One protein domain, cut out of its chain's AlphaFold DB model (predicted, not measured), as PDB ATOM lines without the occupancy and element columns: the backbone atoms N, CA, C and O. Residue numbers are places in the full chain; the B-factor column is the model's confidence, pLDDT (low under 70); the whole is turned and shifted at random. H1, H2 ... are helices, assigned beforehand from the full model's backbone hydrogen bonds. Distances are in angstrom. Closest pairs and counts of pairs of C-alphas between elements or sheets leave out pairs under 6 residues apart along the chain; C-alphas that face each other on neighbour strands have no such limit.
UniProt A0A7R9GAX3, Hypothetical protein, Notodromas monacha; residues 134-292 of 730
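AT A GLANCE: This is residues 134 to 292 of the 730 residues of the protein "Hypothetical protein" of Notodromas monacha (UniProt A0A7R9GAX3). Two lobes of short, crossed helices stand end to end along the longest axis, with a loose tail that sticks out at residues 279 to 292. In the first lobe H2 is the core, with H3, H5 and H6 packed on it and H4 between H3 and H5; in the second, H7 and H8 pack on H9. H1 lies at the far end of the first lobe, and the link of residues 211 to 216 leads from one lobe to the other. The printed part has 159 residues with eleven named helices, H1 to H11 in chain order, and no named strand: the class is all helix. It is loose, with a radius of gyration of the C-alphas of 19.3 A, and only just elongated, spanning 60 by 38 by 22 A.

IN THESE COORDINATES: H1, residues 134 to 137, begins at C-alpha 134 (96.866, 114.145, 101.894). H2, residues 143 to 156, is 19.9 A long and starts at C-alpha 143 (87.525, 105.408, 89.395). H3 is residues 159 to 165, H4 residues 174 to 186, 18.2 A, H5 residues 188 to 199, 16.4 A, and H6 residues 203 to 210. H7 is residues 217 to 224, H8 residues 236 to 245, 14.5 A, and H9 residues 256 to 267, 16.1 A. H10 is residues 273 to 277, and H11, residues 285 to 291, ends at C-alpha 291 (56.453, 99.188, 115.401).

HOW THE PARTS SIT: H2 is the hub. It touches H3, closest C-alphas Ala 152 and Ile 162 at 6.4 A, only just about perpendicular at 72 degrees. With residues 143 to 147 alone it touches H5, Pro 143 to Ile 198 being the closest C-alphas at 5.1 A. H6 touches H2 at a steep tilt of 38 degrees, only just past shallow, the same way; C-alphas 148 and 209 are closest, 6.1 A. H4 touches H3, C-alphas 163 and 174 being closest at 5.9 A, and touches H5 only at the corner, C-alphas 184 and 191 being closest at 4.7 A. H2 and H7 are close but not clearly touching, closest C-alphas 156 and 217 at 7.6 A. H9 touches H7, closest C-alphas 223 and 263 at 6.2 A, and with residues 256 to 260 alone H8, closest C-alphas 239 and 256 at 4.8 A. H10 is near H7; H1 and H11 touch no helix. Every O i to N i+4 pair is within hydrogen-bond range in H2, H3, H4, H6, H7, H9 and H11; the counts are 7 of 8 in H5, 5 of 6 in H8 and 0 of 1 in H10, where 1 of 2 O i to N i+3 pairs is within range, and H1 is too short for such a pair.

THE WHOLE: The C-alphas farthest apart, of Ala 135 and Thr 231, are 60.2 A apart. The printed part has no cut, and the link from H7 to H8, 11 residues, is long. Mean pLDDT of the printed part is 82.0, with residues 134 to 139, 227 to 232 and 273 to 292 under 70.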
ATOM      1  N   ASN A 134      98.034 114.167 102.775       45.28
ATOM      2  CA  ASN A 134      96.866 114.145 101.894       45.28
ATOM      3  C   ASN A 134      97.106 113.366 100.576       45.28
ATOM      4  O   ASN A 134      96.168 112.868  99.962       45.28
ATOM      5  N   ALA A 135      98.361 113.213 100.128       42.22
ATOM      6  CA  ALA A 135      98.715 112.470  98.912       42.22
ATOM      7  C   ALA A 135      98.869 110.947  99.121       42.22
ATOM      8  O   ALA A 135      99.343 110.247  98.219       42.22
ATOM      9  N   ILE A 136      98.499 110.436 100.301       46.81
ATOM     10  CA  ILE A 136      98.273 109.006 100.560       46.81
ATOM     11  C   ILE A 136      96.776 108.679 100.397       46.81
ATOM     12  O   ILE A 136      96.441 107.695  99.743       46.81
ATOM     13  N   GLU A 137      95.883 109.550 100.880       48.22
ATOM     14  CA  GLU A 137      94.420 109.405 100.757       48.22
ATOM     15  C   GLU A 137      93.944 109.441  99.293       48.22
ATOM     16  O   GLU A 137      93.111 108.631  98.886       48.22
ATOM     17  N   LEU A 138      94.547 110.307  98.466       54.69
ATOM     18  CA  LEU A 138      94.241 110.442  97.030       54.69
ATOM     19  C   LEU A 138      94.419 109.156  96.198       54.69
ATOM     20  O   LEU A 138      93.948 109.111  95.065       54.69
ATOM     21  N   GLY A 139      95.106 108.134  96.722       62.16
ATOM     22  CA  GLY A 139      95.282 106.837  96.058       62.16
ATOM     23  C   GLY A 139      94.310 105.739  96.505       62.16
ATOM     24  O   GLY A 139      94.412 104.624  95.995       62.16
ATOM     25  N   ARG A 140      93.419 106.010  97.473       81.06
ATOM     26  CA  ARG A 140      92.504 105.006  98.050       81.06
ATOM     27  C   ARG A 140      91.214 104.852  97.237       81.06
ATOM     28  O   ARG A 140      90.775 103.726  97.022       81.06
ATOM     29  N   PHE A 141      90.645 105.964  96.772       88.81
ATOM     30  CA  PHE A 141      89.497 105.979  95.862       88.81
ATOM     31  C   PHE A 141      89.916 105.536  94.459       88.81
ATOM     32  O   PHE A 141      90.853 106.086  93.877       88.81
ATOM     33  N   LYS A 142      89.219 104.541  93.911       92.19
ATOM     34  CA  LYS A 142      89.380 104.094  92.523       92.19
ATOM     35  C   LYS A 142      88.330 104.771  91.630       92.19
ATOM     36  O   LYS A 142      87.275 105.151  92.128       92.19
ATOM     37  N   PRO A 143      88.516 104.808  90.297       93.50
ATOM     38  CA  PRO A 143      87.525 105.408  89.395       93.50
ATOM     39  C   PRO A 143      86.154 104.712  89.442       93.50
ATOM     40  O   PRO A 143      85.131 105.333  89.179       93.50
ATOM     41  N   ILE A 144      86.119 103.428  89.820       93.88
ATOM     42  CA  ILE A 144      84.876 102.685  90.075       93.88
ATOM     43  C   ILE A 144      84.132 103.200  91.326       93.88
ATOM     44  O   ILE A 144      82.904 103.209  91.339       93.88
ATOM     45  N   ASP A 145      84.865 103.673  92.341       94.81
ATOM     46  CA  ASP A 145      84.312 104.260  93.568       94.81
ATOM     47  C   ASP A 145      83.832 105.693  93.311       94.81
ATOM     48  O   ASP A 145      82.750 106.061  93.759       94.81
ATOM     49  N   ASP A 146      84.593 106.474  92.536       94.62
ATOM     50  CA  ASP A 146      84.193 107.817  92.096       94.62
ATOM     51  C   ASP A 146      82.906 107.764  91.255       94.62
ATOM     52  O   ASP A 146      81.971 108.518  91.514       94.62
ATOM     53  N   LEU A 147      82.809 106.829  90.299       93.56
ATOM     54  CA  LEU A 147      81.590 106.602  89.512       93.56
ATOM     55  C   LEU A 147      80.406 106.166  90.392       93.56
ATOM     56  O   LEU A 147      79.285 106.631  90.184       93.56
ATOM     57  N   ALA A 148      80.634 105.293  91.378       93.94
ATOM     58  CA  ALA A 148      79.593 104.872  92.313       93.94
ATOM     59  C   ALA A 148      79.099 106.041  93.185       93.94
ATOM     60  O   ALA A 148      77.892 106.197  93.360       93.94
ATOM     61  N   LEU A 149      80.015 106.885  93.674       94.62
ATOM     62  CA  LEU A 149      79.703 108.081  94.457       94.62
ATOM     63  C   LEU A 149      78.910 109.099  93.627       94.62
ATOM     64  O   LEU A 149      77.850 109.532  94.065       94.62
ATOM     65  N   ILE A 150      79.372 109.424  92.413       93.56
ATOM     66  CA  ILE A 150      78.693 110.357  91.499       93.56
ATOM     67  C   ILE A 150      77.266 109.879  91.200       93.56
ATOM     68  O   ILE A 150      76.317 110.633  91.410       93.56
ATOM     69  N   ASN A 151      77.090 108.619  90.781       92.94
ATOM     70  CA  ASN A 151      75.763 108.076  90.473       92.94
ATOM     71  C   ASN A 151      74.839 108.096  91.701       92.94
ATOM     72  O   ASN A 151      73.652 108.376  91.573       92.94
ATOM     73  N   ALA A 152      75.361 107.804  92.895       92.31
ATOM     74  CA  ALA A 152      74.551 107.764  94.106       92.31
ATOM     75  C   ALA A 152      74.147 109.168  94.600       92.31
ATOM     76  O   ALA A 152      72.998 109.344  95.015       92.31
ATOM     77  N   VAL A 153      75.028 110.176  94.492       93.31
ATOM     78  CA  VAL A 153      74.677 111.576  94.809       93.31
ATOM     79  C   VAL A 153      73.653 112.118  93.817       93.31
ATOM     80  O   VAL A 153      72.667 112.702  94.251       93.31
ATOM     81  N   LEU A 154      73.809 111.862  92.514       90.56
ATOM     82  CA  LEU A 154      72.831 112.293  91.505       90.56
ATOM     83  C   LEU A 154      71.427 111.693  91.723       90.56
ATOM     84  O   LEU A 154      70.440 112.322  91.359       90.56
ATOM     85  N   GLN A 155      71.335 110.504  92.327       88.31
ATOM     86  CA  GLN A 155      70.071 109.793  92.567       88.31
ATOM     87  C   GLN A 155      69.383 110.142  93.897       88.31
ATOM     88  O   GLN A 155      68.161 110.035  93.988       88.31
ATOM     89  N   THR A 156      70.146 110.510  94.934       88.31
ATOM     90  CA  THR A 156      69.621 110.668  96.312       88.31
ATOM     91  C   THR A 156      69.923 112.017  96.961       88.31
ATOM     92  O   THR A 156      69.211 112.416  97.875       88.31
ATOM     93  N   ASN A 157      70.961 112.722  96.501       89.81
ATOM     94  CA  ASN A 157      71.475 113.979  97.058       89.81
ATOM     95  C   ASN A 157      71.811 113.951  98.574       89.81
ATOM     96  O   ASN A 157      71.967 115.003  99.189       89.81
ATOM     97  N   ASP A 158      71.965 112.762  99.171       90.88
ATOM     98  CA  ASP A 158      72.201 112.563 100.607       90.88
ATOM     99  C   ASP A 158      73.445 111.685 100.843       90.88
ATOM    100  O   ASP A 158      73.446 110.472 100.621       90.88
ATOM    101  N   LEU A 159      74.529 112.300 101.325       92.50
ATOM    102  CA  LEU A 159      75.796 111.611 101.594       92.50
ATOM    103  C   LEU A 159      75.720 110.591 102.744       92.50
ATOM    104  O   LEU A 159      76.543 109.674 102.788       92.50
ATOM    105  N   GLU A 160      74.773 110.725 103.673       91.88
ATOM    106  CA  GLU A 160      74.631 109.820 104.815       91.88
ATOM    107  C   GLU A 160      73.910 108.532 104.399       91.88
ATOM    108  O   GLU A 160      74.363 107.429 104.726       91.88
ATOM    109  N   VAL A 161      72.852 108.653 103.587       89.56
ATOM    110  CA  VAL A 161      72.207 107.508 102.919       89.56
ATOM    111  C   VAL A 161      73.205 106.775 102.021       89.56
ATOM    112  O   VAL A 161      73.252 105.542 102.039       89.56
ATOM    113  N   ILE A 162      74.053 107.503 101.289       92.69
ATOM    114  CA  ILE A 162      75.089 106.926 100.418       92.69
ATOM    115  C   ILE A 162      76.139 106.151 101.219       92.69
ATOM    116  O   ILE A 162      76.454 105.017 100.858       92.69
ATOM    117  N   HIS A 163      76.641 106.716 102.323       93.12
ATOM    118  CA  HIS A 163      77.603 106.056 103.213       93.12
ATOM    119  C   HIS A 163      77.061 104.738 103.797       93.12
ATOM    120  O   HIS A 163      77.799 103.761 103.909       93.12
ATOM    121  N   LYS A 164      75.764 104.683 104.127       90.38
ATOM    122  CA  LYS A 164      75.103 103.466 104.634       90.38
ATOM    123  C   LYS A 164      74.840 102.435 103.522       90.38
ATOM    124  O   LYS A 164      75.043 101.234 103.727       90.38
ATOM    125  N   SER A 165      74.405 102.896 102.347       87.06
ATOM    126  CA  SER A 165      73.801 102.050 101.303       87.06
ATOM    127  C   SER A 165      74.761 101.583 100.202       87.06
ATOM    128  O   SER A 165      74.567 100.502  99.644       87.06
ATOM    129  N   VAL A 166      75.799 102.355  99.862       91.44
ATOM    130  CA  VAL A 166      76.696 102.042  98.733       91.44
ATOM    131  C   VAL A 166      77.882 101.188  99.186       91.44
ATOM    132  O   VAL A 166      78.550 101.482 100.174       91.44
ATOM    133  N   LYS A 167      78.176 100.115  98.440       91.81
ATOM    134  CA  LYS A 167      79.340  99.247  98.681       91.81
ATOM    135  C   LYS A 167      80.480  99.595  97.722       91.81
ATOM    136  O   LYS A 167      80.510  99.131  96.583       91.81
ATOM    137  N   PHE A 168      81.392 100.430  98.211       92.56
ATOM    138  CA  PHE A 168      82.639 100.817  97.547       92.56
ATOM    139  C   PHE A 168      83.702  99.705  97.616       92.56
ATOM    140  O   PHE A 168      83.548  98.712  98.324       92.56
ATOM    141  N   THR A 169      84.823  99.883  96.912       91.81
ATOM    142  CA  THR A 169      85.959  98.939  96.896       91.81
ATOM    143  C   THR A 169      86.735  98.892  98.222       91.81
ATOM    144  O   THR A 169      87.589  98.025  98.413       91.81
ATOM    145  N   CYS A 170      86.483  99.830  99.135       88.12
ATOM    146  CA  CYS A 170      87.072  99.889 100.469       88.12
ATOM    147  C   CYS A 170      86.084 100.548 101.445       88.12
ATOM    148  O   CYS A 170      85.204 101.294 101.020       88.12
ATOM    149  N   GLU A 171      86.233 100.302 102.746       87.81
ATOM    150  CA  GLU A 171      85.397 100.933 103.774       87.81
ATOM    151  C   GLU A 171      85.865 102.369 104.040       87.81
ATOM    152  O   GLU A 171      86.883 102.603 104.696       87.81
ATOM    153  N   PHE A 172      85.140 103.336 103.484       90.56
ATOM    154  CA  PHE A 172      85.388 104.763 103.666       90.56
ATOM    155  C   PHE A 172      84.467 105.325 104.746       90.56
ATOM    156  O   PHE A 172      83.266 105.066 104.733       90.56
ATOM    157  N   THR A 173      85.015 106.138 105.643       92.94
ATOM    158  CA  THR A 173      84.218 106.881 106.627       92.94
ATOM    159  C   THR A 173      83.366 107.960 105.953       92.94
ATOM    160  O   THR A 173      83.741 108.503 104.912       92.94
ATOM    161  N   PHE A 174      82.259 108.356 106.589       93.69
ATOM    162  CA  PHE A 174      81.420 109.473 106.136       93.69
ATOM    163  C   PHE A 174      82.247 110.734 105.831       93.69
ATOM    164  O   PHE A 174      82.083 111.332 104.771       93.69
ATOM    165  N   ARG A 175      83.224 111.075 106.688       92.88
ATOM    166  CA  ARG A 175      84.121 112.224 106.474       92.88
ATOM    167  C   ARG A 175      84.980 112.084 105.214       92.88
ATOM    168  O   ARG A 175      85.139 113.066 104.496       92.88
ATOM    169  N   GLU A 176      85.517 110.896 104.926       92.31
ATOM    170  CA  GLU A 176      86.244 110.637 103.671       92.31
ATOM    171  C   GLU A 176      85.324 110.769 102.451       92.31
ATOM    172  O   GLU A 176      85.740 111.342 101.445       92.31
ATOM    173  N   LEU A 177      84.069 110.311 102.543       93.56
ATOM    174  CA  LEU A 177      83.057 110.481 101.494       93.56
ATOM    175  C   LEU A 177      82.734 111.959 101.239       93.56
ATOM    176  O   LEU A 177      82.805 112.407 100.095       93.56
ATOM    177  N   THR A 178      82.439 112.736 102.285       93.69
ATOM    178  CA  THR A 178      82.171 114.180 102.169       93.69
ATOM    179  C   THR A 178      83.380 114.922 101.600       93.69
ATOM    180  O   THR A 178      83.229 115.741 100.694       93.69
ATOM    181  N   GLN A 179      84.589 114.603 102.075       93.31
ATOM    182  CA  GLN A 179      85.839 115.184 101.582       93.31
ATOM    183  C   GLN A 179      86.089 114.821 100.109       93.31
ATOM    184  O   GLN A 179      86.505 115.684  99.337       93.31
ATOM    185  N   ARG A 180      85.798 113.582  99.690       94.06
ATOM    186  CA  ARG A 180      85.937 113.148  98.292       94.06
ATOM    187  C   ARG A 180      84.909 113.802  97.376       94.06
ATOM    188  O   ARG A 180      85.274 114.248  96.294       94.06
ATOM    189  N   TRP A 181      83.655 113.913  97.810       95.19
ATOM    190  CA  TRP A 181      82.618 114.613  97.052       95.19
ATOM    191  C   TRP A 181      82.955 116.102  96.880       95.19
ATOM    192  O   TRP A 181      82.937 116.621  95.767       95.19
ATOM    193  N   HIS A 182      83.386 116.765  97.957       94.62
ATOM    194  CA  HIS A 182      83.870 118.145  97.912       94.62
ATOM    195  C   HIS A 182      85.073 118.304  96.957       94.62
ATOM    196  O   HIS A 182      85.112 119.238  96.161       94.62
ATOM    197  N   GLN A 183      86.025 117.365  96.964       93.44
ATOM    198  CA  GLN A 183      87.131 117.339  95.997       93.44
ATOM    199  C   GLN A 183      86.647 117.206  94.542       93.44
ATOM    200  O   GLN A 183      87.131 117.933  93.680       93.44
ATOM    201  N   LEU A 184      85.692 116.314  94.257       92.88
ATOM    202  CA  LEU A 184      85.153 116.105  92.906       92.88
ATOM    203  C   LEU A 184      84.392 117.328  92.364       92.88
ATOM    204  O   LEU A 184      84.391 117.543  91.150       92.88
ATOM    205  N   LEU A 185      83.786 118.134  93.243       92.56
ATOM    206  CA  LEU A 185      83.102 119.381  92.885       92.56
ATOM    207  C   LEU A 185      84.056 120.575  92.719       92.56
ATOM    208  O   LEU A 185      83.948 121.306  91.734       92.56
ATOM    209  N   TYR A 186      84.968 120.800  93.673       94.25
ATOM    210  CA  TYR A 186      85.703 122.070  93.782       94.25
ATOM    211  C   TYR A 186      87.175 122.008  93.334       94.25
ATOM    212  O   TYR A 186      87.723 123.033  92.924       94.25
ATOM    213  N   ASP A 187      87.829 120.838  93.334       93.00
ATOM    214  CA  ASP A 187      89.172 120.688  92.751       93.00
ATOM    215  C   ASP A 187      89.058 120.362  91.253       93.00
ATOM    216  O   ASP A 187      88.906 119.214  90.830       93.00
ATOM    217  N   SER A 188      89.171 121.400  90.422       92.31
ATOM    218  CA  SER A 188      89.095 121.286  88.960       92.31
ATOM    219  C   SER A 188      90.202 120.419  88.334       92.31
ATOM    220  O   SER A 188      90.064 120.007  87.179       92.31
ATOM    221  N   THR A 189      91.307 120.147  89.036       91.81
ATOM    222  CA  THR A 189      92.366 119.240  88.568       91.81
ATOM    223  C   THR A 189      91.986 117.795  88.868       91.81
ATOM    224  O   THR A 189      91.976 116.960  87.962       91.81
ATOM    225  N   LEU A 190      91.609 117.512  90.115       89.94
ATOM    226  CA  LEU A 190      91.183 116.189  90.569       89.94
ATOM    227  C   LEU A 190      89.907 115.731  89.859       89.94
ATOM    228  O   LEU A 190      89.857 114.598  89.390       89.94
ATOM    229  N   SER A 191      88.923 116.618  89.701       93.31
ATOM    230  CA  SER A 191      87.671 116.351  88.986       93.31
ATOM    231  C   SER A 191      87.928 115.914  87.534       93.31
ATOM    232  O   SER A 191      87.453 114.863  87.102       93.31
ATOM    233  N   LYS A 192      88.799 116.629  86.802       93.62
ATOM    234  CA  LYS A 192      89.220 116.242  85.439       93.62
ATOM    235  C   LYS A 192      89.945 114.895  85.410       93.62
ATOM    236  O   LYS A 192      89.671 114.085  84.528       93.62
ATOM    237  N   MET A 193      90.839 114.636  86.368       91.31
ATOM    238  CA  MET A 193      91.538 113.349  86.472       91.31
ATOM    239  C   MET A 193      90.581 112.191  86.783       91.31
ATOM    240  O   MET A 193      90.720 111.124  86.190       91.31
ATOM    241  N   ALA A 194      89.598 112.394  87.664       92.12
ATOM    242  CA  ALA A 194      88.582 111.400  87.995       92.12
ATOM    243  C   ALA A 194      87.686 111.100  86.784       92.12
ATOM    244  O   ALA A 194      87.550 109.939  86.409       92.12
ATOM    245  N   VAL A 195      87.167 112.127  86.099       93.00
ATOM    246  CA  VAL A 195      86.374 111.966  84.866       93.00
ATOM    247  C   VAL A 195      87.171 111.231  83.783       93.00
ATOM    248  O   VAL A 195      86.664 110.274  83.203       93.00
ATOM    249  N   GLN A 196      88.434 111.602  83.551       94.00
ATOM    250  CA  GLN A 196      89.293 110.901  82.593       94.00
ATOM    251  C   GLN A 196      89.538 109.440  83.009       94.00
ATOM    252  O   GLN A 196      89.559 108.551  82.161       94.00
ATOM    253  N   ALA A 197      89.707 109.152  84.300       92.00
ATOM    254  CA  ALA A 197      89.910 107.788  84.778       92.00
ATOM    255  C   ALA A 197      88.623 106.936  84.714       92.00
ATOM    256  O   ALA A 197      88.706 105.744  84.425       92.00
ATOM    257  N   ILE A 198      87.447 107.543  84.906       93.75
ATOM    258  CA  ILE A 198      86.128 106.919  84.709       93.75
ATOM    259  C   ILE A 198      85.902 106.593  83.227       93.75
ATOM    260  O   ILE A 198      85.481 105.485  82.906       93.75
ATOM    261  N   GLN A 199      86.248 107.507  82.313       93.62
ATOM    262  CA  GLN A 199      86.171 107.285  80.859       93.62
ATOM    263  C   GLN A 199      87.070 106.136  80.366       93.62
ATOM    264  O   GLN A 199      86.798 105.560  79.317       93.62
ATOM    265  N   ASN A 200      88.123 105.790  81.115       93.38
ATOM    266  CA  ASN A 200      89.017 104.665  80.823       93.38
ATOM    267  C   ASN A 200      88.588 103.336  81.490       93.38
ATOM    268  O   ASN A 200      89.315 102.346  81.394       93.38
ATOM    269  N   LEU A 201      87.436 103.279  82.173       93.44
ATOM    270  CA  LEU A 201      86.881 102.018  82.678       93.44
ATOM    271  C   LEU A 201      86.334 101.153  81.532       93.44
ATOM    272  O   LEU A 201      85.799 101.654  80.546       93.44
ATOM    273  N   HIS A 202      86.411  99.828  81.688       93.44
ATOM    274  CA  HIS A 202      85.783  98.901  80.744       93.44
ATOM    275  C   HIS A 202      84.250  99.096  80.757       93.44
ATOM    276  O   HIS A 202      83.680  99.166  81.852       93.44
ATOM    277  N   PRO A 203      83.550  99.141  79.601       91.56
ATOM    278  CA  PRO A 203      82.108  99.406  79.558       91.56
ATOM    279  C   PRO A 203      81.269  98.461  80.427       91.56
ATOM    280  O   PRO A 203      80.330  98.895  81.083       91.56
ATOM    281  N   GLU A 204      81.651  97.187  80.525       90.38
ATOM    282  CA  GLU A 204      81.006  96.210  81.415       90.38
ATOM    283  C   GLU A 204      81.111  96.600  82.901       90.38
ATOM    284  O   GLU A 204      80.159  96.434  83.662       90.38
ATOM    285  N   THR A 205      82.244  97.176  83.322       90.12
ATOM    286  CA  THR A 205      82.435  97.699  84.683       90.12
ATOM    287  C   THR A 205      81.559  98.925  84.928       90.12
ATOM    288  O   THR A 205      80.972  99.043  86.003       90.12
ATOM    289  N   VAL A 206      81.417  99.805  83.931       91.00
ATOM    290  CA  VAL A 206      80.509 100.961  83.992       91.00
ATOM    291  C   VAL A 206      79.059 100.488  84.145       91.00
ATOM    292  O   VAL A 206      78.399 100.884  85.105       91.00
ATOM    293  N   CYS A 207      78.598  99.551  83.308       88.25
ATOM    294  CA  CYS A 207      77.273  98.931  83.423       88.25
ATOM    295  C   CYS A 207      77.057  98.237  84.783       88.25
ATOM    296  O   CYS A 207      75.982  98.338  85.376       88.25
ATOM    297  N   LEU A 208      78.077  97.562  85.327       89.25
ATOM    298  CA  LEU A 208      77.992  96.910  86.637       89.25
ATOM    299  C   LEU A 208      77.830  97.917  87.788       89.25
ATOM    300  O   LEU A 208      77.093  97.634  88.729       89.25
ATOM    301  N   VAL A 209      78.474  99.087  87.727       90.75
ATOM    302  CA  VAL A 209      78.251 100.162  88.715       90.75
ATOM    303  C   VAL A 209      76.882 100.804  88.509       90.75
ATOM    304  O   VAL A 209      76.136 100.984  89.467       90.75
ATOM    305  N   GLN A 210      76.514 101.102  87.263       90.31
ATOM    306  CA  GLN A 210      75.247 101.753  86.932       90.31
ATOM    307  C   GLN A 210      74.015 100.892  87.268       90.31
ATOM    308  O   GLN A 210      72.993 101.435  87.681       90.31
ATOM    309  N   SER A 211      74.115  99.563  87.172       87.00
ATOM    310  CA  SER A 211      73.056  98.634  87.608       87.00
ATOM    311  C   SER A 211      72.881  98.560  89.133       87.00
ATOM    312  O   SER A 211      71.836  98.114  89.606       87.00
ATOM    313  N   LYS A 212      73.882  99.026  89.897       87.88
ATOM    314  CA  LYS A 212      73.893  99.121  91.367       87.88
ATOM    315  C   LYS A 212      73.610 100.534  91.896       87.88
ATOM    316  O   LYS A 212      73.699 100.742  93.103       87.88
ATOM    317  N   ALA A 213      73.295 101.500  91.029       89.69
ATOM    318  CA  ALA A 213      72.909 102.841  91.461       89.69
ATOM    319  C   ALA A 213      71.696 102.775  92.407       89.69
ATOM    320  O   ALA A 213      70.764 101.999  92.164       89.69
ATOM    321  N   LEU A 214      71.698 103.591  93.466       89.69
ATOM    322  CA  LEU A 214      70.561 103.713  94.386       89.69
ATOM    323  C   LEU A 214      69.299 104.112  93.611       89.69
ATOM    324  O   LEU A 214      69.403 104.751  92.562       89.69
ATOM    325  N   PHE A 215      68.125 103.702  94.080       90.12
ATOM    326  CA  PHE A 215      66.863 104.155  93.497       90.12
ATOM    327  C   PHE A 215      66.584 105.591  93.945       90.12
ATOM    328  O   PHE A 215      66.900 105.964  95.075       90.12
ATOM    329  N   SER A 216      66.084 106.420  93.029       90.19
ATOM    330  CA  SER A 216      65.600 107.754  93.378       90.19
ATOM    331  C   SER A 216      64.158 107.658  93.870       90.19
ATOM    332  O   SER A 216      63.395 106.800  93.425       90.19
ATOM    333  N   ARG A 217      63.735 108.598  94.720       87.50
ATOM    334  CA  ARG A 217      62.349 108.650  95.218       87.50
ATOM    335  C   ARG A 217      61.306 108.774  94.091       87.50
ATOM    336  O   ARG A 217      60.151 108.412  94.278       87.50
ATOM    337  N   ALA A 218      61.707 109.261  92.912       87.06
ATOM    338  CA  ALA A 218      60.856 109.302  91.724       87.06
ATOM    339  C   ALA A 218      60.741 107.929  91.029       87.06
ATOM    340  O   ALA A 218      59.648 107.559  90.608       87.06
ATOM    341  N   GLU A 219      61.826 107.145  90.961       90.38
ATOM    342  CA  GLU A 219      61.774 105.747  90.502       90.38
ATOM    343  C   GLU A 219      60.930 104.878  91.447       90.38
ATOM    344  O   GLU A 219      60.127 104.069  90.990       90.38
ATOM    345  N   GLU A 220      61.084 105.069  92.761       89.38
ATOM    346  CA  GLU A 220      60.323 104.351  93.793       89.38
ATOM    347  C   GLU A 220      58.830 104.692  93.726       89.38
ATOM    348  O   GLU A 220      58.003 103.784  93.720       89.38
ATOM    349  N   ASN A 221      58.466 105.972  93.575       87.81
ATOM    350  CA  ASN A 221      57.070 106.384  93.395       87.81
ATOM    351  C   ASN A 221      56.410 105.732  92.164       87.81
ATOM    352  O   ASN A 221      55.256 105.320  92.251       87.81
ATOM    353  N   LEU A 222      57.128 105.616  91.037       86.38
ATOM    354  CA  LEU A 222      56.618 104.941  89.835       86.38
ATOM    355  C   LEU A 222      56.482 103.424  90.024       86.38
ATOM    356  O   LEU A 222      55.558 102.827  89.481       86.38
ATOM    357  N   LEU A 223      57.372 102.793  90.796       86.88
ATOM    358  CA  LEU A 223      57.268 101.368  91.123       86.88
ATOM    359  C   LEU A 223      56.160 101.084  92.150       86.88
ATOM    360  O   LEU A 223      55.505 100.051  92.049       86.88
ATOM    361  N   ALA A 224      55.895 102.007  93.076       84.00
ATOM    362  CA  ALA A 224      54.791 101.922  94.033       84.00
ATOM    363  C   ALA A 224      53.397 102.066  93.390       84.00
ATOM    364  O   ALA A 224      52.413 101.658  94.008       84.00
ATOM    365  N   GLU A 225      53.319 102.623  92.175       82.25
ATOM    366  CA  GLU A 225      52.105 102.711  91.344       82.25
ATOM    367  C   GLU A 225      51.809 101.411  90.570       82.25
ATOM    368  O   GLU A 225      50.698 101.229  90.077       82.25
ATOM    369  N   VAL A 226      52.784 100.499  90.432       80.38
ATOM    370  CA  VAL A 226      52.604  99.247  89.678       80.38
ATOM    371  C   VAL A 226      51.668  98.320  90.449       80.38
ATOM    372  O   VAL A 226      52.070  97.676  91.425       80.38
ATOM    373  N   THR A 227      50.420  98.258  89.983       67.00
ATOM    374  CA  THR A 227      49.362  97.434  90.560       67.00
ATOM    375  C   THR A 227      49.670  95.943  90.453       67.00
ATOM    376  O   THR A 227      50.289  95.465  89.501       67.00
ATOM    377  N   PHE A 228      49.216  95.193  91.456       67.44
ATOM    378  CA  PHE A 228      49.119  93.741  91.392       67.44
ATOM    379  C   PHE A 228      47.796  93.320  92.029       67.44
ATOM    380  O   PHE A 228      47.546  93.617  93.195       67.44
ATOM    381  N   ASP A 229      46.970  92.625  91.256       57.78
ATOM    382  CA  ASP A 229      45.781  91.943  91.765       57.78
ATOM    383  C   ASP A 229      46.154  90.479  92.038       57.78
ATOM    384  O   ASP A 229      47.098  89.951  91.443       57.78
ATOM    385  N   GLU A 230      45.381  89.765  92.859       57.38
ATOM    386  CA  GLU A 230      45.615  88.331  93.126       57.38
ATOM    387  C   GLU A 230      45.570  87.460  91.852       57.38
ATOM    388  O   GLU A 230      46.155  86.381  91.804       57.38
ATOM    389  N   THR A 231      44.937  87.961  90.786       55.09
ATOM    390  CA  THR A 231      44.864  87.320  89.463       55.09
ATOM    391  C   THR A 231      45.935  87.795  88.468       55.09
ATOM    392  O   THR A 231      46.048  87.224  87.382       55.09
ATOM    393  N   LYS A 232      46.722  88.832  88.796       62.84
ATOM    394  CA  LYS A 232      47.683  89.487  87.886       62.84
ATOM    395  C   LYS A 232      48.961  89.908  88.616       62.84
ATOM    396  O   LYS A 232      49.097  91.039  89.080       62.84
ATOM    397  N   PHE A 233      49.936  89.004  88.650       70.12
ATOM    398  CA  PHE A 233      51.297  89.326  89.077       70.12
ATOM    399  C   PHE A 233      52.064  90.039  87.939       70.12
ATOM    400  O   PHE A 233      52.058  89.523  86.817       70.12
ATOM    401  N   PRO A 234      52.751  91.174  88.183       76.06
ATOM    402  CA  PRO A 234      53.418  91.934  87.128       76.06
ATOM    403  C   PRO A 234      54.594  91.166  86.513       76.06
ATOM    404  O   PRO A 234      55.475  90.635  87.197       76.06
ATOM    405  N   SER A 235      54.610  91.117  85.185       80.56
ATOM    406  CA  SER A 235      55.575  90.374  84.385       80.56
ATOM    407  C   SER A 235      56.811  91.212  84.040       80.56
ATOM    408  O   SER A 235      56.838  92.438  84.153       80.56
ATOM    409  N   LEU A 236      57.850  90.559  83.509       84.19
ATOM    410  CA  LEU A 236      59.004  91.266  82.941       84.19
ATOM    411  C   LEU A 236      58.644  92.151  81.731       84.19
ATOM    412  O   LEU A 236      59.436  93.031  81.393       84.19
ATOM    413  N   SER A 237      57.486  91.949  81.090       86.19
ATOM    414  CA  SER A 237      57.001  92.831  80.022       86.19
ATOM    415  C   SER A 237      56.582  94.188  80.586       86.19
ATOM    416  O   SER A 237      56.963  95.222  80.047       86.19
ATOM    417  N   ASP A 238      55.896  94.194  81.727       83.81
ATOM    418  CA  ASP A 238      55.335  95.403  82.337       83.81
ATOM    419  C   ASP A 238      56.454  96.316  82.866       83.81
ATOM    420  O   ASP A 238      56.476  97.513  82.591       83.81
ATOM    421  N   PHE A 239      57.490  95.737  83.486       87.19
ATOM    422  CA  PHE A 239      58.710  96.474  83.852       87.19
ATOM    423  C   PHE A 239      59.569  96.903  82.644       87.19
ATOM    424  O   PHE A 239      60.410  97.791  82.787       87.19
ATOM    425  N   SER A 240      59.392  96.293  81.466       88.19
ATOM    426  CA  SER A 240      60.038  96.752  80.222       88.19
ATOM    427  C   SER A 240      59.306  97.952  79.627       88.19
ATOM    428  O   SER A 240      59.937  98.918  79.200       88.19
ATOM    429  N   GLU A 241      57.977  97.915  79.654       86.81
ATOM    430  CA  GLU A 241      57.112  99.004  79.215       86.81
ATOM    431  C   GLU A 241      57.231 100.228  80.140       86.81
ATOM    432  O   GLU A 241      57.391 101.345  79.655       86.81
ATOM    433  N   LEU A 242      57.294 100.030  81.463       87.69
ATOM    434  CA  LEU A 242      57.480 101.108  82.443       87.69
ATOM    435  C   LEU A 242      58.782 101.904  82.214       87.69
ATOM    436  O   LEU A 242      58.780 103.134  82.318       87.69
ATOM    437  N   LEU A 243      59.875 101.221  81.837       89.12
ATOM    438  CA  LEU A 243      61.142 101.852  81.433       89.12
ATOM    439  C   LEU A 243      61.016 102.612  80.107       89.12
ATOM    440  O   LEU A 243      61.590 103.691  79.965       89.12
ATOM    441  N   ARG A 244      60.263 102.068  79.143       87.94
ATOM    442  CA  ARG A 244      60.014 102.701  77.839       87.94
ATOM    443  C   ARG A 244      59.173 103.975  77.970       87.94
ATOM    444  O   ARG A 244      59.389 104.917  77.212       87.94
ATOM    445  N   GLN A 245      58.237 104.001  78.917       88.00
ATOM    446  CA  GLN A 245      57.373 105.149  79.201       88.00
ATOM    447  C   GLN A 245      58.082 106.250  80.006       88.00
ATOM    448  O   GLN A 245      57.816 107.427  79.775       88.00
ATOM    449  N   ASN A 246      59.008 105.897  80.908       87.56
ATOM    450  CA  ASN A 246      59.640 106.838  81.847       87.56
ATOM    451  C   ASN A 246      61.185 106.937  81.714       87.56
ATOM    452  O   ASN A 246      61.892 106.901  82.729       87.56
ATOM    453  N   PRO A 247      61.756 107.089  80.498       85.94
ATOM    454  CA  PRO A 247      63.205 107.013  80.262       85.94
ATOM    455  C   PRO A 247      64.005 108.194  80.841       85.94
ATOM    456  O   PRO A 247      65.232 108.152  80.856       85.94
ATOM    457  N   SER A 248      63.331 109.257  81.287       83.44
ATOM    458  CA  SER A 248      63.921 110.415  81.973       83.44
ATOM    459  C   SER A 248      63.916 110.299  83.501       83.44
ATOM    460  O   SER A 248      64.607 111.074  84.157       83.44
ATOM    461  N   VAL A 249      63.138 109.368  84.066       87.19
ATOM    462  CA  VAL A 249      63.007 109.169  85.521       87.19
ATOM    463  C   VAL A 249      63.857 107.991  85.992       87.19
ATOM    464  O   VAL A 249      64.477 108.064  87.052       87.19
ATOM    465  N   PHE A 250      63.918 106.919  85.199       88.19
ATOM    466  CA  PHE A 250      64.757 105.762  85.500       88.19
ATOM    467  C   PHE A 250      66.217 105.979  85.097       88.19
ATOM    468  O   PHE A 250      66.526 106.456  84.006       88.19
ATOM    469  N   HIS A 251      67.134 105.564  85.969       87.31
ATOM    470  CA  HIS A 251      68.569 105.652  85.716       87.31
ATOM    471  C   HIS A 251      68.974 104.808  84.478       87.31
ATOM    472  O   HIS A 251      68.538 103.659  84.370       87.31
ATOM    473  N   PRO A 252      69.856 105.272  83.565       85.50
ATOM    474  CA  PRO A 252      70.163 104.549  82.317       85.50
ATOM    475  C   PRO A 252      70.718 103.119  82.477       85.50
ATOM    476  O   PRO A 252      70.666 102.330  81.541       85.50
ATOM    477  N   GLY A 253      71.241 102.769  83.659       84.19
ATOM    478  CA  GLY A 253      71.675 101.406  83.999       84.19
ATOM    479  C   GLY A 253      70.575 100.463  84.505       84.19
ATOM    480  O   GLY A 253      70.887  99.351  84.942       84.19
ATOM    481  N   ARG A 254      69.307 100.891  84.532       89.75
ATOM    482  CA  ARG A 254      68.178 100.046  84.945       89.75
ATOM    483  C   ARG A 254      67.870  98.981  83.895       89.75
ATOM    484  O   ARG A 254      68.028  99.178  82.697       89.75
ATOM    485  N   THR A 255      67.379  97.838  84.366       89.44
ATOM    486  CA  THR A 255      66.849  96.764  83.516       89.44
ATOM    487  C   THR A 255      65.512  96.284  84.083       89.44
ATOM    488  O   THR A 255      65.306  96.423  85.294       89.44
ATOM    489  N   PRO A 256      64.633  95.649  83.285       88.00
ATOM    490  CA  PRO A 256      63.355  95.119  83.774       88.00
ATOM    491  C   PRO A 256      63.529  94.152  84.954       88.00
ATOM    492  O   PRO A 256      62.756  94.172  85.906       88.00
ATOM    493  N   LYS A 257      64.615  93.362  84.950       88.81
ATOM    494  CA  LYS A 257      64.991  92.460  86.054       88.81
ATOM    495  C   LYS A 257      65.415  93.218  87.318       88.81
ATOM    496  O   LYS A 257      65.133  92.763  88.422       88.81
ATOM    497  N   THR A 258      66.082  94.365  87.169       89.38
ATOM    498  CA  THR A 258      66.473  95.231  88.296       89.38
ATOM    499  C   THR A 258      65.246  95.884  88.932       89.38
ATOM    500  O   THR A 258      65.150  95.910  90.156       89.38
ATOM    501  N   LEU A 259      64.296  96.354  88.113       89.25
ATOM    502  CA  LEU A 259      63.020  96.911  88.576       89.25
ATOM    503  C   LEU A 259      62.178  95.846  89.276       89.25
ATOM    504  O   LEU A 259      61.827  96.040  90.430       89.25
ATOM    505  N   MET A 260      61.952  94.689  88.645       88.50
ATOM    506  CA  MET A 260      61.212  93.572  89.248       88.50
ATOM    507  C   MET A 260      61.822  93.127  90.589       88.50
ATOM    508  O   MET A 260      61.099  92.850  91.543       88.50
ATOM    509  N   LYS A 261      63.160  93.091  90.703       88.25
ATOM    510  CA  LYS A 261      63.839  92.784  91.972       88.25
ATOM    511  C   LYS A 261      63.579  93.850  93.042       88.25
ATOM    512  O   LYS A 261      63.357  93.490  94.194       88.25
ATOM    513  N   HIS A 262      63.635  95.134  92.687       87.81
ATOM    514  CA  HIS A 262      63.392  96.221  93.635       87.81
ATOM    515  C   HIS A 262      61.908  96.317  94.023       87.81
ATOM    516  O   HIS A 262      61.610  96.431  95.201       87.81
ATOM    517  N   TRP A 263      60.984  96.144  93.078       89.25
ATOM    518  CA  TRP A 263      59.542  96.068  93.326       89.25
ATOM    519  C   TRP A 263      59.174  94.916  94.273       89.25
ATOM    520  O   TRP A 263      58.458  95.129  95.244       89.25
ATOM    521  N   ASN A 264      59.750  93.721  94.084       85.81
ATOM    522  CA  ASN A 264      59.594  92.614  95.040       85.81
ATOM    523  C   ASN A 264      60.160  92.959  96.431       85.81
ATOM    524  O   ASN A 264      59.622  92.525  97.444       85.81
ATOM    525  N   MET A 265      61.233  93.751  96.502       83.69
ATOM    526  CA  MET A 265      61.784  94.221  97.776       83.69
ATOM    527  C   MET A 265      60.863  95.254  98.444       83.69
ATOM    528  O   MET A 265      60.630  95.147  99.641       83.69
ATOM    529  N   MET A 266      60.289  96.194  97.685       84.56
ATOM    530  CA  MET A 266      59.269  97.135  98.168       84.56
ATOM    531  C   MET A 266      58.021  96.401  98.672       84.56
ATOM    532  O   MET A 266      57.531  96.716  99.753       84.56
ATOM    533  N   LYS A 267      57.562  95.372  97.941       82.38
ATOM    534  CA  LYS A 267      56.454  94.503  98.354       82.38
ATOM    535  C   LYS A 267      56.723  93.845  99.708       82.38
ATOM    536  O   LYS A 267      55.878  93.907 100.593       82.38
ATOM    537  N   ASN A 268      57.913  93.279  99.900       81.25
ATOM    538  CA  ASN A 268      58.298  92.618 101.152       81.25
ATOM    539  C   ASN A 268      58.417  93.572 102.363       81.25
ATOM    540  O   ASN A 268      58.537  93.094 103.490       81.25
ATOM    541  N   TYR A 269      58.401  94.891 102.146       79.19
ATOM    542  CA  TYR A 269      58.422  95.921 103.193       79.19
ATOM    543  C   TYR A 269      57.115  96.735 103.274       79.19
ATOM    544  O   TYR A 269      57.093  97.770 103.934       79.19
ATOM    545  N   ASP A 270      56.039  96.281 102.620       75.81
ATOM    546  CA  ASP A 270      54.727  96.949 102.565       75.81
ATOM    547  C   ASP A 270      54.766  98.396 102.016       75.81
ATOM    548  O   ASP A 270      54.043  99.282 102.468       75.81
ATOM    549  N   LEU A 271      55.616  98.637 101.005       80.12
ATOM    550  CA  LEU A 271      55.860  99.962 100.407       80.12
ATOM    551  C   LEU A 271      55.105 100.232  99.085       80.12
ATOM    552  O   LEU A 271      55.290 101.296  98.491       80.12
ATOM    553  N   LEU A 272      54.286  99.298  98.582       82.19
ATOM    554  CA  LEU A 272      53.491  99.487  97.358       82.19
ATOM    555  C   LEU A 272      52.069  99.966  97.684       82.19
ATOM    556  O   LEU A 272      51.421  99.439  98.588       82.19
ATOM    557  N   LYS A 273      51.519 100.902  96.896       67.81
ATOM    558  CA  LYS A 273      50.202 101.518  97.171       67.81
ATOM    559  C   LYS A 273      49.065 100.498  97.234       67.81
ATOM    560  O   LYS A 273      48.151 100.627  98.046       67.81
ATOM    561  N   CYS A 274      49.150  99.445  96.427       58.28
ATOM    562  CA  CYS A 274      48.137  98.394  96.322       58.28
ATOM    563  C   CYS A 274      48.110  97.428  97.515       58.28
ATOM    564  O   CYS A 274      47.187  96.632  97.627       58.28
ATOM    565  N   GLN A 275      49.076  97.515  98.435       63.41
ATOM    566  CA  GLN A 275      49.033  96.754  99.688       63.41
ATOM    567  C   GLN A 275      48.010  97.342 100.679       63.41
ATOM    568  O   GLN A 275      47.584  96.647 101.596       63.41
ATOM    569  N   SER A 276      47.534  98.576 100.457       48.88
ATOM    570  CA  SER A 276      46.590  99.271 101.349       48.88
ATOM    571  C   SER A 276      45.172  98.674 101.436       48.88
ATOM    572  O   SER A 276      44.403  99.106 102.289       48.88
ATOM    573  N   LEU A 277      44.820  97.686 100.600       46.62
ATOM    574  CA  LEU A 277      43.510  97.010 100.612       46.62
ATOM    575  C   LEU A 277      43.579  95.476 100.692       46.62
ATOM    576  O   LEU A 277      42.577  94.807 100.453       46.62
ATOM    577  N   SER A 278      44.721  94.900 101.084       41.47
ATOM    578  CA  SER A 278      44.767  93.493 101.502       41.47
ATOM    579  C   SER A 278      45.147  93.385 102.973       41.47
ATOM    580  O   SER A 278      46.312  93.214 103.333       41.47
ATOM    581  N   THR A 279      44.129  93.381 103.836       42.25
ATOM    582  CA  THR A 279      44.205  92.738 105.154       42.25
ATOM    583  C   THR A 279      44.231  91.214 104.980       42.25
ATOM    584  O   THR A 279      43.359  90.504 105.479       42.25
ATOM    585  N   SER A 280      45.229  90.710 104.245       44.25
ATOM    586  CA  SER A 280      45.632  89.304 104.286       44.25
ATOM    587  C   SER A 280      45.968  88.982 105.739       44.25
ATOM    588  O   SER A 280      46.893  89.567 106.306       44.25
ATOM    589  N   GLY A 281      45.128  88.160 106.366       48.66
ATOM    590  CA  GLY A 281      44.962  88.151 107.818       48.66
ATOM    591  C   GLY A 281      46.215  87.748 108.591       48.66
ATOM    592  O   GLY A 281      46.544  86.571 108.627       48.66
ATOM    593  N   ASP A 282      46.862  88.732 109.224       49.09
ATOM    594  CA  ASP A 282      47.631  88.570 110.475       49.09
ATOM    595  C   ASP A 282      48.099  89.929 111.023       49.09
ATOM    596  O   ASP A 282      48.050  90.170 112.227       49.09
ATOM    597  N   ARG A 283      48.503  90.866 110.145       49.94
ATOM    598  CA  ARG A 283      48.928  92.222 110.545       49.94
ATOM    599  C   ARG A 283      47.742  93.084 110.972       49.94
ATOM    600  O   ARG A 283      47.246  93.926 110.226       49.94
ATOM    601  N   THR A 284      47.302  92.875 112.208       54.62
ATOM    602  CA  THR A 284      46.344  93.754 112.880       54.62
ATOM    603  C   THR A 284      46.904  95.177 112.998       54.62
ATOM    604  O   THR A 284      48.116  95.389 113.078       54.62
ATOM    605  N   PHE A 285      46.012  96.169 113.085       44.91
ATOM    606  CA  PHE A 285      46.349  97.586 113.306       44.91
ATOM    607  C   PHE A 285      47.310  97.805 114.500       44.91
ATOM    608  O   PHE A 285      48.131  98.724 114.500       44.91
ATOM    609  N   PHE A 286      47.258  96.903 115.487       52.62
ATOM    610  CA  PHE A 286      48.114  96.896 116.670       52.62
ATOM    611  C   PHE A 286      49.595  96.600 116.384       52.62
ATOM    612  O   PHE A 286      50.447  97.146 117.078       52.62
ATOM    613  N   ASP A 287      49.934  95.786 115.379       53.62
ATOM    614  CA  ASP A 287      51.337  95.424 115.101       53.62
ATOM    615  C   ASP A 287      52.087  96.551 114.368       53.62
ATOM    616  O   ASP A 287      53.283  96.774 114.588       53.62
ATOM    617  N   VAL A 288      51.369  97.334 113.554       55.75
ATOM    618  CA  VAL A 288      51.896  98.570 112.954       55.75
ATOM    619  C   VAL A 288      52.133  99.616 114.049       55.75
ATOM    620  O   VAL A 288      53.228 100.173 114.135       55.75
ATOM    621  N   LEU A 289      51.165  99.815 114.952       55.69
ATOM    622  CA  LEU A 289      51.320 100.688 116.125       55.69
ATOM    623  C   LEU A 289      52.395 100.207 117.114       55.69
ATOM    624  O   LEU A 289      53.027 101.033 117.761       55.69
ATOM    625  N   ALA A 290      52.652  98.902 117.223       53.47
ATOM    626  CA  ALA A 290      53.745  98.374 118.042       53.47
ATOM    627  C   ALA A 290      55.134  98.668 117.444       53.47
ATOM    628  O   ALA A 290      56.114  98.749 118.184       53.47
ATOM    629  N   THR A 291      55.215  98.842 116.120       52.34
ATOM    630  CA  THR A 291      56.453  99.188 115.401       52.34
ATOM    631  C   THR A 291      56.689 100.702 115.380       52.34
ATOM    632  O   THR A 291      57.829 101.159 115.487       52.34
ATOM    633  N   ILE A 292      55.621 101.500 115.282       52.66
ATOM    634  CA  ILE A 292      55.687 102.957 115.422       52.66
ATOM    635  C   ILE A 292      55.845 103.293 116.907       52.66
ATOM    636  O   ILE A 292      54.872 103.418 117.647       52.66
TER     637      ILE A 292